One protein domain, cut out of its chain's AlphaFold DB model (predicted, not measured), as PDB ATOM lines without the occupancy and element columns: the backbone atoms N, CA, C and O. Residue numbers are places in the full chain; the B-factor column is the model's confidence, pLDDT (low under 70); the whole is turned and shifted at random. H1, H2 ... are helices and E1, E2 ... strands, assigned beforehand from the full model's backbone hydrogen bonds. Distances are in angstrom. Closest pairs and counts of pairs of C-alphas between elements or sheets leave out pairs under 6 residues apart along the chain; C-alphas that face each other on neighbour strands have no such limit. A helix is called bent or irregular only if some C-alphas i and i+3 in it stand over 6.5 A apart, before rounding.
ATOM      1  N   ASP A   5     126.268 120.615 108.921       78.94
ATOM      2  CA  ASP A   5     127.497 119.816 108.866       78.94
ATOM      3  C   ASP A   5     127.987 119.434 110.271       78.94
ATOM      4  O   ASP A   5     128.449 118.313 110.520       78.94
ATOM      5  N   ARG A   6     127.818 120.352 111.226       73.25
ATOM      6  CA  ARG A   6     128.117 120.119 112.635       73.25
ATOM      7  C   ARG A   6     127.104 119.165 113.263       73.25
ATOM      8  O   ARG A   6     127.539 118.318 114.039       73.25
ATOM      9  N   VAL A   7     125.817 119.240 112.915       77.69
ATOM     10  CA  VAL A   7     124.785 118.293 113.389       77.69
ATOM     11  C   VAL A   7     125.151 116.863 112.989       77.69
ATOM     12  O   VAL A   7     125.325 116.022 113.865       77.69
ATOM     13  N   ALA A   8     125.433 116.612 111.709       79.94
ATOM     14  CA  ALA A   8     125.810 115.276 111.236       79.94
ATOM     15  C   ALA A   8     127.072 114.723 111.931       79.94
ATOM     16  O   ALA A   8     127.173 113.529 112.234       79.94
ATOM     17  N   SER A   9     128.051 115.592 112.206       75.69
ATOM     18  CA  SER A   9     129.260 115.214 112.948       75.69
ATOM     19  C   SER A   9     128.973 114.854 114.411       75.69
ATOM     20  O   SER A   9     129.605 113.946 114.958       75.69
ATOM     21  N   LEU A  10     128.019 115.553 115.035       73.44
ATOM     22  CA  LEU A  10     127.591 115.312 116.405       73.44
ATOM     23  C   LEU A  10     126.794 114.010 116.476       73.44
ATOM     24  O   LEU A  10     127.151 113.162 117.285       73.44
ATOM     25  N   ASP A  11     125.832 113.781 115.587       80.00
ATOM     26  CA  ASP A  11     125.024 112.553 115.573       80.00
ATOM     27  C   ASP A  11     125.903 111.306 115.453       80.00
ATOM     28  O   ASP A  11     125.813 110.376 116.252       80.00
ATOM     29  N   LYS A  12     126.867 111.313 114.523       81.25
ATOM     30  CA  LYS A  12     127.824 110.204 114.381       81.25
ATOM     31  C   LYS A  12     128.648 109.969 115.651       81.25
ATOM     32  O   LYS A  12     129.003 108.829 115.950       81.25
ATOM     33  N   LYS A  13     128.993 111.039 116.369       74.75
ATOM     34  CA  LYS A  13     129.786 110.983 117.602       74.75
ATOM     35  C   LYS A  13     128.963 110.476 118.789       74.75
ATOM     36  O   LYS A  13     129.515 109.753 119.616       74.75
ATOM     37  N   TRP A  14     127.692 110.859 118.877       74.00
ATOM     38  CA  TRP A  14     126.814 110.540 120.002       74.00
ATOM     39  C   TRP A  14     126.073 109.212 119.846       74.00
ATOM     40  O   TRP A  14     125.715 108.625 120.857       74.00
ATOM     41  N   LYS A  15     125.970 108.670 118.627       79.81
ATOM     42  CA  LYS A  15     125.349 107.368 118.335       79.81
ATOM     43  C   LYS A  15     125.717 106.213 119.295       79.81
ATOM     44  O   LYS A  15     124.831 105.456 119.662       79.81
ATOM     45  N   PRO A  16     126.975 106.036 119.759       78.19
ATOM     46  CA  PRO A  16     127.317 104.965 120.713       78.19
ATOM     47  C   PRO A  16     126.776 105.153 122.142       78.19
ATOM     48  O   PRO A  16     126.929 104.253 122.976       78.19
ATOM     49  N   PHE A  17     126.250 106.342 122.440       71.75
ATOM     50  CA  PHE A  17     125.664 106.740 123.720       71.75
ATOM     51  C   PHE A  17     124.136 106.836 123.641       71.75
ATOM     52  O   PHE A  17     123.506 107.173 124.637       71.75
ATOM     53  N   GLU A  18     123.546 106.545 122.479       75.75
ATOM     54  CA  GLU A  18     122.099 106.409 122.368       75.75
ATOM     55  C   GLU A  18     121.643 105.170 123.156       75.75
ATOM     56  O   GLU A  18     122.327 104.137 123.132       75.75
ATOM     57  N   PRO A  19     120.519 105.273 123.881       77.38
ATOM     58  CA  PRO A  19     119.940 104.144 124.591       77.38
ATOM     59  C   PRO A  19     119.600 103.029 123.596       77.38
ATOM     60  O   PRO A  19     119.078 103.280 122.510       77.38
ATOM     61  N   VAL A  20     119.947 101.788 123.947       82.31
ATOM     62  CA  VAL A  20     119.716 100.625 123.070       82.31
ATOM     63  C   VAL A  20     118.244 100.213 123.094       82.31
ATOM     64  O   VAL A  20     117.733  99.674 122.113       82.31
ATOM     65  N   ILE A  21     117.585 100.471 124.222       81.25
ATOM     66  CA  ILE A  21     116.172 100.205 124.475       81.25
ATOM     67  C   ILE A  21     115.520 101.453 125.075       81.25
ATOM     68  O   ILE A  21     116.187 102.246 125.744       81.25
ATOM     69  N   ASP A  22     114.220 101.621 124.851       79.81
ATOM     70  CA  ASP A  22     113.487 102.828 125.251       79.81
ATOM     71  C   ASP A  22     113.529 103.061 126.769       79.81
ATOM     72  O   ASP A  22     113.580 104.208 127.211       79.81
ATOM     73  N   GLU A  23     113.593 101.997 127.571       79.38
ATOM     74  CA  GLU A  23     113.674 102.059 129.032       79.38
ATOM     75  C   GLU A  23     114.954 102.731 129.541       79.38
ATOM     76  O   GLU A  23     114.951 103.292 130.632       79.38
ATOM     77  N   GLU A  24     116.043 102.704 128.768       79.62
ATOM     78  CA  GLU A  24     117.300 103.376 129.122       79.62
ATOM     79  C   GLU A  24     117.312 104.856 128.716       79.62
ATOM     80  O   GLU A  24     118.269 105.578 129.017       79.62
ATOM     81  N   SER A  25     116.262 105.325 128.037       84.06
ATOM     82  CA  SER A  25     116.170 106.709 127.591       84.06
ATOM     83  C   SER A  25     115.957 107.668 128.766       84.06
ATOM     84  O   SER A  25     115.146 107.390 129.659       84.06
ATOM     85  N   PRO A  26     116.619 108.843 128.754       87.38
ATOM     86  CA  PRO A  26     116.302 109.926 129.675       87.38
ATOM     87  C   PRO A  26     114.808 110.244 129.624       87.38
ATOM     88  O   PRO A  26     114.268 110.591 128.573       87.38
ATOM     89  N   SER A  27     114.131 110.112 130.759       89.62
ATOM     90  CA  SER A  27     112.677 110.234 130.842       89.62
ATOM     91  C   SER A  27     112.254 110.913 132.134       89.62
ATOM     92  O   SER A  27     112.944 110.860 133.153       89.62
ATOM     93  N   PHE A  28     111.112 111.594 132.087       91.56
ATOM     94  CA  PHE A  28     110.525 112.227 133.258       91.56
ATOM     95  C   PHE A  28     109.009 112.077 133.249       91.56
ATOM     96  O   PHE A  28     108.386 111.985 132.190       91.56
ATOM     97  N   SER A  29     108.415 112.079 134.435       90.06
ATOM     98  CA  SER A  29     106.969 112.048 134.620       90.06
ATOM     99  C   SER A  29     106.519 113.194 135.519       90.06
ATOM    100  O   SER A  29     107.267 113.658 136.382       90.06
ATOM    101  N   LYS A  30     105.297 113.681 135.300       88.75
ATOM    102  CA  LYS A  30     104.703 114.768 136.080       88.75
ATOM    103  C   LYS A  30     103.213 114.544 136.297       88.75
ATOM    104  O   LYS A  30     102.541 113.975 135.437       88.75
ATOM    105  N   VAL A  31     102.702 115.057 137.409       83.19
ATOM    106  CA  VAL A  31     101.268 115.155 137.696       83.19
ATOM    107  C   VAL A  31     100.930 116.637 137.819       83.19
ATOM    108  O   VAL A  31     101.406 117.318 138.725       83.19
ATOM    109  N   GLY A  32     100.163 117.162 136.861       83.69
ATOM    110  CA  GLY A  32      99.980 118.609 136.714       83.69
ATOM    111  C   GLY A  32     101.314 119.314 136.439       83.69
ATOM    112  O   GLY A  32     101.987 119.012 135.446       83.69
ATOM    113  N   ASP A  33     101.695 120.221 137.337       81.19
ATOM    114  CA  ASP A  33     102.976 120.941 137.311       81.19
ATOM    115  C   ASP A  33     104.038 120.332 138.241       81.19
ATOM    116  O   ASP A  33     105.196 120.754 138.227       81.19
ATOM    117  N   THR A  34     103.676 119.308 139.015       79.69
ATOM    118  CA  THR A  34     104.586 118.650 139.955       79.69
ATOM    119  C   THR A  34     105.365 117.551 139.248       79.69
ATOM    120  O   THR A  34     104.788 116.614 138.693       79.69
ATOM    121  N   LEU A  35     106.694 117.655 139.276       84.38
ATOM    122  CA  LEU A  35     107.597 116.633 138.757       84.38
ATOM    123  C   LEU A  35     107.567 115.412 139.686       84.38
ATOM    124  O   LEU A  35     107.892 115.529 140.863       84.38
ATOM    125  N   LEU A  36     107.161 114.261 139.152       86.44
ATOM    126  CA  LEU A  36     106.999 113.025 139.915       86.44
ATOM    127  C   LEU A  36     108.235 112.137 139.804       86.44
ATOM    128  O   LEU A  36     108.639 111.521 140.781       86.44
ATOM    129  N   SER A  37     108.860 112.062 138.633       89.81
ATOM    130  CA  SER A  37     110.117 111.333 138.497       89.81
ATOM    131  C   SER A  37     110.984 111.886 137.386       89.81
ATOM    132  O   SER A  37     110.487 112.416 136.392       89.81
ATOM    133  N   ILE A  38     112.288 111.723 137.554       90.75
ATOM    134  CA  ILE A  38     113.282 111.809 136.491       90.75
ATOM    135  C   ILE A  38     114.137 110.547 136.537       90.75
ATOM    136  O   ILE A  38     114.504 110.077 137.613       90.75
ATOM    137  N   SER A  39     114.475 110.016 135.371       90.06
ATOM    138  CA  SER A  39     115.248 108.787 135.220       90.06
ATOM    139  C   SER A  39     116.242 108.924 134.075       90.06
ATOM    140  O   SER A  39     115.970 109.595 133.081       90.06
ATOM    141  N   HIS A  40     117.390 108.260 134.214       86.94
ATOM    142  CA  HIS A  40     118.443 108.167 133.195       86.94
ATOM    143  C   HIS A  40     119.022 109.520 132.749       86.94
ATOM    144  O   HIS A  40     119.593 109.635 131.668       86.94
ATOM    145  N   PHE A  41     118.934 110.549 133.598       86.00
ATOM    146  CA  PHE A  41     119.593 111.826 133.338       86.00
ATOM    147  C   PHE A  41     121.069 111.784 133.738       86.00
ATOM    148  O   PHE A  41     121.476 111.090 134.674       86.00
ATOM    149  N   CYS A  42     121.877 112.565 133.023       83.00
ATOM    150  CA  CYS A  42     123.269 112.807 133.375       83.00
ATOM    151  C   CYS A  42     123.346 113.466 134.773       83.00
ATOM    152  O   CYS A  42     122.626 114.448 134.995       83.00
ATOM    153  N   PRO A  43     124.186 112.975 135.708       84.62
ATOM    154  CA  PRO A  43     124.275 113.512 137.067       84.62
ATOM    155  C   PRO A  43     124.503 115.019 137.155       84.62
ATOM    156  O   PRO A  43     124.042 115.659 138.089       84.62
ATOM    157  N   GLU A  44     125.193 115.604 136.182       78.44
ATOM    158  CA  GLU A  44     125.478 117.034 136.111       78.44
ATOM    159  C   GLU A  44     124.218 117.848 135.831       78.44
ATOM    160  O   GLU A  44     124.030 118.903 136.429       78.44
ATOM    161  N   VAL A  45     123.327 117.331 134.979       83.00
ATOM    162  CA  VAL A  45     122.028 117.955 134.686       83.00
ATOM    163  C   VAL A  45     121.150 117.921 135.936       83.00
ATOM    164  O   VAL A  45     120.522 118.918 136.297       83.00
ATOM    165  N   VAL A  46     121.145 116.784 136.636       83.06
ATOM    166  CA  VAL A  46     120.405 116.631 137.894       83.06
ATOM    167  C   VAL A  46     120.987 117.538 138.978       83.06
ATOM    168  O   VAL A  46     120.239 118.209 139.687       83.06
ATOM    169  N   TYR A  47     122.312 117.644 139.066       82.00
ATOM    170  CA  TYR A  47     122.981 118.509 140.028       82.00
ATOM    171  C   TYR A  47     122.731 119.994 139.751       82.00
ATOM    172  O   TYR A  47     122.488 120.759 140.682       82.00
ATOM    173  N   GLU A  48     122.744 120.433 138.495       78.50
ATOM    174  CA  GLU A  48     122.453 121.825 138.146       78.50
ATOM    175  C   GLU A  48     121.043 122.229 138.594       78.50
ATOM    176  O   GLU A  48     120.854 123.309 139.161       78.50
ATOM    177  N   ARG A  49     120.063 121.340 138.398       81.25
ATOM    178  CA  ARG A  49     118.655 121.638 138.667       81.25
ATOM    179  C   ARG A  49     118.211 121.376 140.106       81.25
ATOM    180  O   ARG A  49     117.347 122.109 140.595       81.25
ATOM    181  N   PHE A  50     118.764 120.350 140.749       82.19
ATOM    182  CA  PHE A  50     118.310 119.829 142.046       82.19
ATOM    183  C   PHE A  50     119.424 119.721 143.089       82.19
ATOM    184  O   PHE A  50     119.148 119.379 144.229       82.19
ATOM    185  N   ARG A  51     120.680 120.021 142.729       79.69
ATOM    186  CA  ARG A  51     121.859 119.939 143.616       79.69
ATOM    187  C   ARG A  51     122.160 118.532 144.152       79.69
ATOM    188  O   ARG A  51     122.932 118.395 145.096       79.69
ATOM    189  N   TYR A  52     121.655 117.494 143.479       81.38
ATOM    190  CA  TYR A  52     121.949 116.086 143.763       81.38
ATOM    191  C   TYR A  52     122.800 115.441 142.671       81.38
ATOM    192  O   TYR A  52     122.510 115.575 141.486       81.38
ATOM    193  N   PHE A  53     123.820 114.682 143.078       82.62
ATOM    194  CA  PHE A  53     124.527 113.761 142.188       82.62
ATOM    195  C   PHE A  53     123.747 112.450 142.083       82.62
ATOM    196  O   PHE A  53     123.986 111.492 142.822       82.62
ATOM    197  N   ALA A  54     122.774 112.431 141.178       86.06
ATOM    198  CA  ALA A  54     121.900 111.293 140.944       86.06
ATOM    199  C   ALA A  54     121.602 111.141 139.452       86.06
ATOM    200  O   ALA A  54     121.541 112.128 138.727       86.06
ATOM    201  N   SER A  55     121.383 109.909 138.997       87.50
ATOM    202  CA  SER A  55     120.853 109.643 137.652       87.50
ATOM    203  C   SER A  55     119.329 109.531 137.619       87.50
ATOM    204  O   SER A  55     118.743 109.424 136.545       87.50
ATOM    205  N   GLY A  56     118.684 109.528 138.786       89.94
ATOM    206  CA  GLY A  56     117.232 109.533 138.901       89.94
ATOM    207  C   GLY A  56     116.768 110.023 140.265       89.94
ATOM    208  O   GLY A  56     117.441 109.788 141.270       89.94
ATOM    209  N   LEU A  57     115.631 110.710 140.276       89.12
ATOM    210  CA  LEU A  57     114.927 111.188 141.461       89.12
ATOM    211  C   LEU A  57     113.460 110.785 141.312       89.12
ATOM    212  O   LEU A  57     112.866 110.991 140.253       89.12
ATOM    213  N   TYR A  58     112.889 110.204 142.360       88.88
ATOM    214  CA  TYR A  58     111.541 109.646 142.349       88.88
ATOM    215  C   TYR A  58     110.773 110.226 143.521       88.88
ATOM    216  O   TYR A  58     111.196 110.079 144.663       88.88
ATOM    217  N   GLY A  59     109.693 110.936 143.227       86.31
ATOM    218  CA  GLY A  59     108.795 111.551 144.190       86.31
ATOM    219  C   GLY A  59     107.891 110.531 144.869       86.31
ATOM    220  O   GLY A  59     107.927 109.335 144.575       86.31
ATOM    221  N   TYR A  60     107.085 111.025 145.800       81.06
ATOM    222  CA  TYR A  60     106.098 110.223 146.514       81.06
ATOM    223  C   TYR A  60     104.929 109.847 145.604       81.06
ATOM    224  O   TYR A  60     104.521 110.646 144.759       81.06
ATOM    225  N   GLY A  61     104.395 108.634 145.775       70.38
ATOM    226  CA  GLY A  61     103.206 108.191 145.048       70.38
ATOM    227  C   GLY A  61     101.966 108.982 145.460       70.38
ATOM    228  O   GLY A  61     101.153 109.337 144.604       70.38
ATOM    229  N   ASP A  62     101.860 109.308 146.751       72.81
ATOM    230  CA  ASP A  62     100.814 110.154 147.320       72.81
ATOM    231  C   ASP A  62     101.293 110.987 148.533       72.81
ATOM    232  O   ASP A  62     102.463 110.974 148.923       72.81
ATOM    233  N   GLU A  63     100.377 111.763 149.118       70.81
ATOM    234  CA  GLU A  63     100.647 112.612 150.289       70.81
ATOM    235  C   GLU A  63     100.935 111.804 151.565       70.81
ATOM    236  O   GLU A  63     101.678 112.264 152.434       70.81
ATOM    237  N   SER A  64     100.406 110.583 151.669       72.81
ATOM    238  CA  SER A  64     100.598 109.722 152.839       72.81
ATOM    239  C   SER A  64     102.040 109.232 152.917       72.81
ATOM    240  O   SER A  64     102.650 109.256 153.990       72.81
ATOM    241  N   ASP A  65     102.609 108.837 151.778       72.31
ATOM    242  CA  ASP A  65     104.001 108.397 151.686       72.31
ATOM    243  C   ASP A  65     104.974 109.523 152.075       72.31
ATOM    244  O   ASP A  65     105.996 109.281 152.728       72.31
ATOM    245  N   ARG A  66     104.629 110.769 151.726       73.38
ATOM    246  CA  ARG A  66     105.420 111.957 152.064       73.38
ATOM    247  C   ARG A  66     105.469 112.200 153.567       73.38
ATOM    248  O   ARG A  66     106.549 112.400 154.121       73.38
ATOM    249  N   ASP A  67     104.321 112.137 154.233       76.38
ATOM    250  CA  ASP A  67     104.223 112.333 155.682       76.38
ATOM    251  C   ASP A  67     104.985 111.256 156.462       76.38
ATOM    252  O   ASP A  67     105.605 111.535 157.495       76.38
ATOM    253  N   VAL A  68     104.953 110.012 155.977       76.19
ATOM    254  CA  VAL A  68     105.701 108.899 156.572       76.19
ATOM    255  C   VAL A  68     107.206 109.126 156.441       76.19
ATOM    256  O   VAL A  68     107.935 108.961 157.422       76.19
ATOM    257  N   ALA A  69     107.677 109.542 155.265       72.56
ATOM    258  CA  ALA A  69     109.094 109.799 155.042       72.56
ATOM    259  C   ALA A  69     109.602 111.025 155.809       72.56
ATOM    260  O   ALA A  69     110.668 110.953 156.414       72.56
ATOM    261  N   GLN A  70     108.819 112.104 155.883       73.88
ATOM    262  CA  GLN A  70     109.164 113.290 156.669       73.88
ATOM    263  C   GLN A  70     109.383 112.936 158.147       73.88
ATOM    264  O   GLN A  70     110.414 113.279 158.730       73.88
ATOM    265  N   LYS A  71     108.467 112.158 158.737       77.12
ATOM    266  CA  LYS A  71     108.605 111.660 160.117       77.12
ATOM    267  C   LYS A  71     109.825 110.751 160.292       77.12
ATOM    268  O   LYS A  71     110.456 110.767 161.349       77.12
ATOM    269  N   ALA A  72     110.164 109.952 159.280       73.12
ATOM    270  CA  ALA A  72     111.363 109.121 159.302       73.12
ATOM    271  C   ALA A  72     112.645 109.973 159.272       73.12
ATOM    272  O   ALA A  72     113.536 109.740 160.089       73.12
ATOM    273  N   TYR A  73     112.711 111.006 158.423       72.06
ATOM    274  CA  TYR A  73     113.851 111.928 158.359       72.06
ATOM    275  C   TYR A  73     114.057 112.704 159.655       72.06
ATOM    276  O   TYR A  73     115.197 112.871 160.084       72.06
ATOM    277  N   GLU A  74     112.977 113.152 160.296       74.06
ATOM    278  CA  GLU A  74     113.032 113.831 161.596       74.06
ATOM    279  C   GLU A  74     113.589 112.914 162.688       74.06
ATOM    280  O   GLU A  74     114.445 113.326 163.470       74.06
ATOM    281  N   ARG A  75     113.159 111.647 162.711       75.25
ATOM    282  CA  ARG A  75     113.672 110.643 163.654       75.25
ATOM    283  C   ARG A  75     115.149 110.322 163.417       75.25
ATOM    284  O   ARG A  75     115.869 110.044 164.371       75.25
ATOM    285  N   GLU A  76     115.582 110.316 162.161       71.75
ATOM    286  CA  GLU A  76     116.940 109.936 161.755       71.75
ATOM    287  C   GLU A  76     117.902 111.132 161.652       71.75
ATOM    288  O   GLU A  76     119.102 110.938 161.470       71.75
ATOM    289  N   GLY A  77     117.409 112.365 161.813       68.44
ATOM    290  CA  GLY A  77     118.216 113.589 161.779       68.44
ATOM    291  C   GLY A  77     118.698 113.997 160.380       68.44
ATOM    292  O   GLY A  77     119.725 114.659 160.261       68.44
ATOM    293  N   ILE A  78     117.984 113.607 159.317       63.34
ATOM    294  CA  ILE A  78     118.394 113.782 157.901       63.34
ATOM    295  C   ILE A  78     117.835 115.089 157.281       63.34
ATOM    296  O   ILE A  78     118.153 115.448 156.149       63.34
ATOM    297  N   ALA A  79     117.032 115.843 158.035       54.25
ATOM    298  CA  ALA A  79     116.124 116.879 157.530       54.25
ATOM    299  C   ALA A  79     116.750 118.059 156.747       54.25
ATOM    300  O   ALA A  79     116.026 118.748 156.037       54.25
ATOM    301  N   GLU A  80     118.058 118.320 156.843       52.78
ATOM    302  CA  GLU A  80     118.672 119.518 156.234       52.78
ATOM    303  C   GLU A  80     119.269 119.319 154.830       52.78
ATOM    304  O   GLU A  80     119.501 120.302 154.129       52.78
ATOM    305  N   GLN A  81     119.540 118.086 154.390       52.41
ATOM    306  CA  GLN A  81     120.290 117.843 153.138       52.41
ATOM    307  C   GLN A  81     119.430 117.297 151.993       52.41
ATOM    308  O   GLN A  81     119.845 117.317 150.831       52.41
ATOM    309  N   PHE A  82     118.231 116.819 152.304       62.12
ATOM    310  CA  PHE A  82     117.400 116.077 151.371       62.12
ATOM    311  C   PHE A  82     116.062 116.790 151.151       62.12
ATOM    312  O   PHE A  82     115.319 117.035 152.096       62.12
ATOM    313  N   ASP A  83     115.786 117.163 149.900       70.81
ATOM    314  CA  ASP A  83     114.566 117.843 149.485       70.81
ATOM    315  C   ASP A  83     113.382 116.887 149.700       70.81
ATOM    316  O   ASP A  83     113.333 115.825 149.067       70.81
ATOM    317  N   PRO A  84     112.407 117.254 150.553       69.56
ATOM    318  CA  PRO A  84     111.254 116.422 150.884       69.56
ATOM    319  C   PRO A  84     110.259 116.290 149.721       69.56
ATOM    320  O   PRO A  84     109.116 115.875 149.919       69.56
ATOM    321  N   ALA A  85     110.610 116.724 148.511       75.12
ATOM    322  CA  ALA A  85     109.895 116.396 147.286       75.12
ATOM    323  C   ALA A  85     110.205 114.977 146.772       75.12
ATOM    324  O   ALA A  85     109.389 114.414 146.044       75.12
ATOM    325  N   TRP A  86     111.348 114.387 147.142       84.06
ATOM    326  CA  TRP A  86     111.799 113.101 146.604       84.06
ATOM    327  C   TRP A  86     111.622 111.976 147.620       84.06
ATOM    328  O   TRP A  86     112.080 112.077 148.742       84.06
ATOM    329  N   ALA A  87     110.998 110.871 147.232       80.38
ATOM    330  CA  ALA A  87     110.900 109.664 148.047       80.38
ATOM    331  C   ALA A  87     112.179 108.817 147.988       80.38
ATOM    332  O   ALA A  87     112.566 108.173 148.961       80.38
ATOM    333  N   SER A  88     112.836 108.793 146.828       79.75
ATOM    334  CA  SER A  88     114.078 108.053 146.623       79.75
ATOM    335  C   SER A  88     114.909 108.647 145.490       79.75
ATOM    336  O   SER A  88     114.430 109.435 144.672       79.75
ATOM    337  N   MET A  89     116.179 108.255 145.435       85.88
ATOM    338  CA  MET A  89     117.093 108.629 144.365       85.88
ATOM    339  C   MET A  89     117.907 107.421 143.910       85.88
ATOM    340  O   MET A  89     118.133 106.495 144.685       85.88
ATOM    341  N   THR A  90     118.402 107.482 142.677       86.06
ATOM    342  CA  THR A  90     119.476 106.619 142.177       86.06
ATOM    343  C   THR A  90     120.766 107.437 142.203       86.06
ATOM    344  O   THR A  90     121.011 108.188 141.251       86.06
ATOM    345  N   PRO A  91     121.580 107.360 143.277       84.81
ATOM    346  CA  PRO A  91     122.796 108.152 143.392       84.81
ATOM    347  C   PRO A  91     123.773 107.773 142.283       84.81
ATOM    348  O   PRO A  91     123.952 106.595 141.968       84.81
ATOM    349  N   ARG A  92     124.402 108.780 141.686       82.50
ATOM    350  CA  ARG A  92     125.450 108.600 140.687       82.50
ATOM    351  C   ARG A  92     126.277 109.863 140.637       82.50
ATOM    352  O   ARG A  92     125.740 110.936 140.374       82.50
ATOM    353  N   HIS A  93     127.577 109.750 140.844       80.69
ATOM    354  CA  HIS A  93     128.458 110.890 140.656       80.69
ATOM    355  C   HIS A  93     128.789 111.091 139.175       80.69
ATOM    356  O   HIS A  93     128.848 110.135 138.402       80.69
ATOM    357  N   TYR A  94     129.079 112.326 138.765       74.00
ATOM    358  CA  TYR A  94     129.449 112.618 137.378       74.00
ATOM    359  C   TYR A  94     130.677 111.816 136.913       74.00
ATOM    360  O   TYR A  94     130.780 111.424 135.759       74.00
ATOM    361  N   THR A  95     131.610 111.475 137.810       70.50
ATOM    362  CA  THR A  95     132.773 110.632 137.454       70.50
ATOM    363  C   THR A  95     132.401 109.193 137.106       70.50
ATOM    364  O   THR A  95     133.224 108.469 136.551       70.50
ATOM    365  N   GLU A  96     131.196 108.772 137.471       72.50
ATOM    366  CA  GLU A  96     130.622 107.457 137.185       72.50
ATOM    367  C   GLU A  96     129.717 107.503 135.944       72.50
ATOM    368  O   GLU A  96     129.293 106.463 135.444       72.50
ATOM    369  N   CYS A  97     129.435 108.701 135.419       72.88
ATOM    370  CA  CYS A  97     128.710 108.896 134.175       72.88
ATOM    371  C   CYS A  97     129.606 108.539 132.980       72.88
ATOM    372  O   CYS A  97     130.736 109.023 132.830       72.88
TER     373      CYS A  97
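What this domain is: This is residues 5 to 97 of the 190 residues of the protein "HNH endonuclease" of Nitrospirae bacterium (UniProt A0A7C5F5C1). A small sheet of four strands forms the body, with the short helix H2 packed over its strand E3 and the longer helix H3 beside its E4 edge. H1 sticks out as a free arm, residues 5 to 17, at the far end of the longest axis from H3. The printed part has 93 residues, with three named helices and four named strands in the order H1 E1 E2 H2 E3 H3 E4; the sheet runs E1 E2 E3 E4, antiparallel throughout, and the class is mixed, helices and strands. The whole is loose, with a radius of gyration of the C-alphas of 16.4 A, and elongated, spanning 55 by 29 by 21 A.

Where its parts are: Look first at the sheet: E1 is residues 27 to 31, 14.2 A from first to last C-alpha, and E2 is residues 34 to 39, 15.3 A. E3 is residues 54 to 59, 13.5 A; E4 is residues 86 to 91, 12.5 A, ending at C-alpha 91 at (122.796, 108.152, 143.392). H2 takes residues 43 to 50, 10.0 A. Find C-alpha 63 at (100.647, 112.612, 150.289); from there H3 runs to residue 76, 20.1 A away. H1, residues 5 to 17, begins at C-alpha 5 at (127.497, 119.816, 108.866) and is 19.9 A long; it is irregular, with C-alphas 13 and 16 7.2 A apart.

How they stand to each other: Start at the hairpin of E1 and E2, where N 29 and O 37 are 2.9 A apart, within hydrogen-bond range. Between E2 and E3 look for N 59 and O 36 at 2.7 A, and between E3 and E4 for N 87 and O 58 at 2.7 A. E1 and E4 are the edge strands. H2 is on the sheet, over E3, at a height over the sheet of 9.3 A; it runs along the strands, at 9 degrees to E3 on the local plane. Their closest C-alphas are those of Pro 43 and Ala 54, 5.1 A apart. H3 only grazes the sheet with its residues 65 to 70; the closest C-alphas of H3 and E4 are those of Arg 66 and Ala 87, 7.2 A apart. H2 and H3 are apart. H1 is not on the sheet. Every O i to N i+4 pair is within hydrogen-bond range in H2 and H3, and 7 of 9 are in H1.

The domain as a whole: The two C-alphas farthest apart are those of Asp 5 and Arg 75, 57.2 A. Without H1, which stands free, the body of 80 residues spans 42 by 30 by 19 A. The printed part has no cut and no long link; the links from H1 to E1 and from H3 to E4 are short, with 9 residues each. The mean pLDDT of the printed part is 78.6, and residues 77 to 82 and residue 84 are under 70.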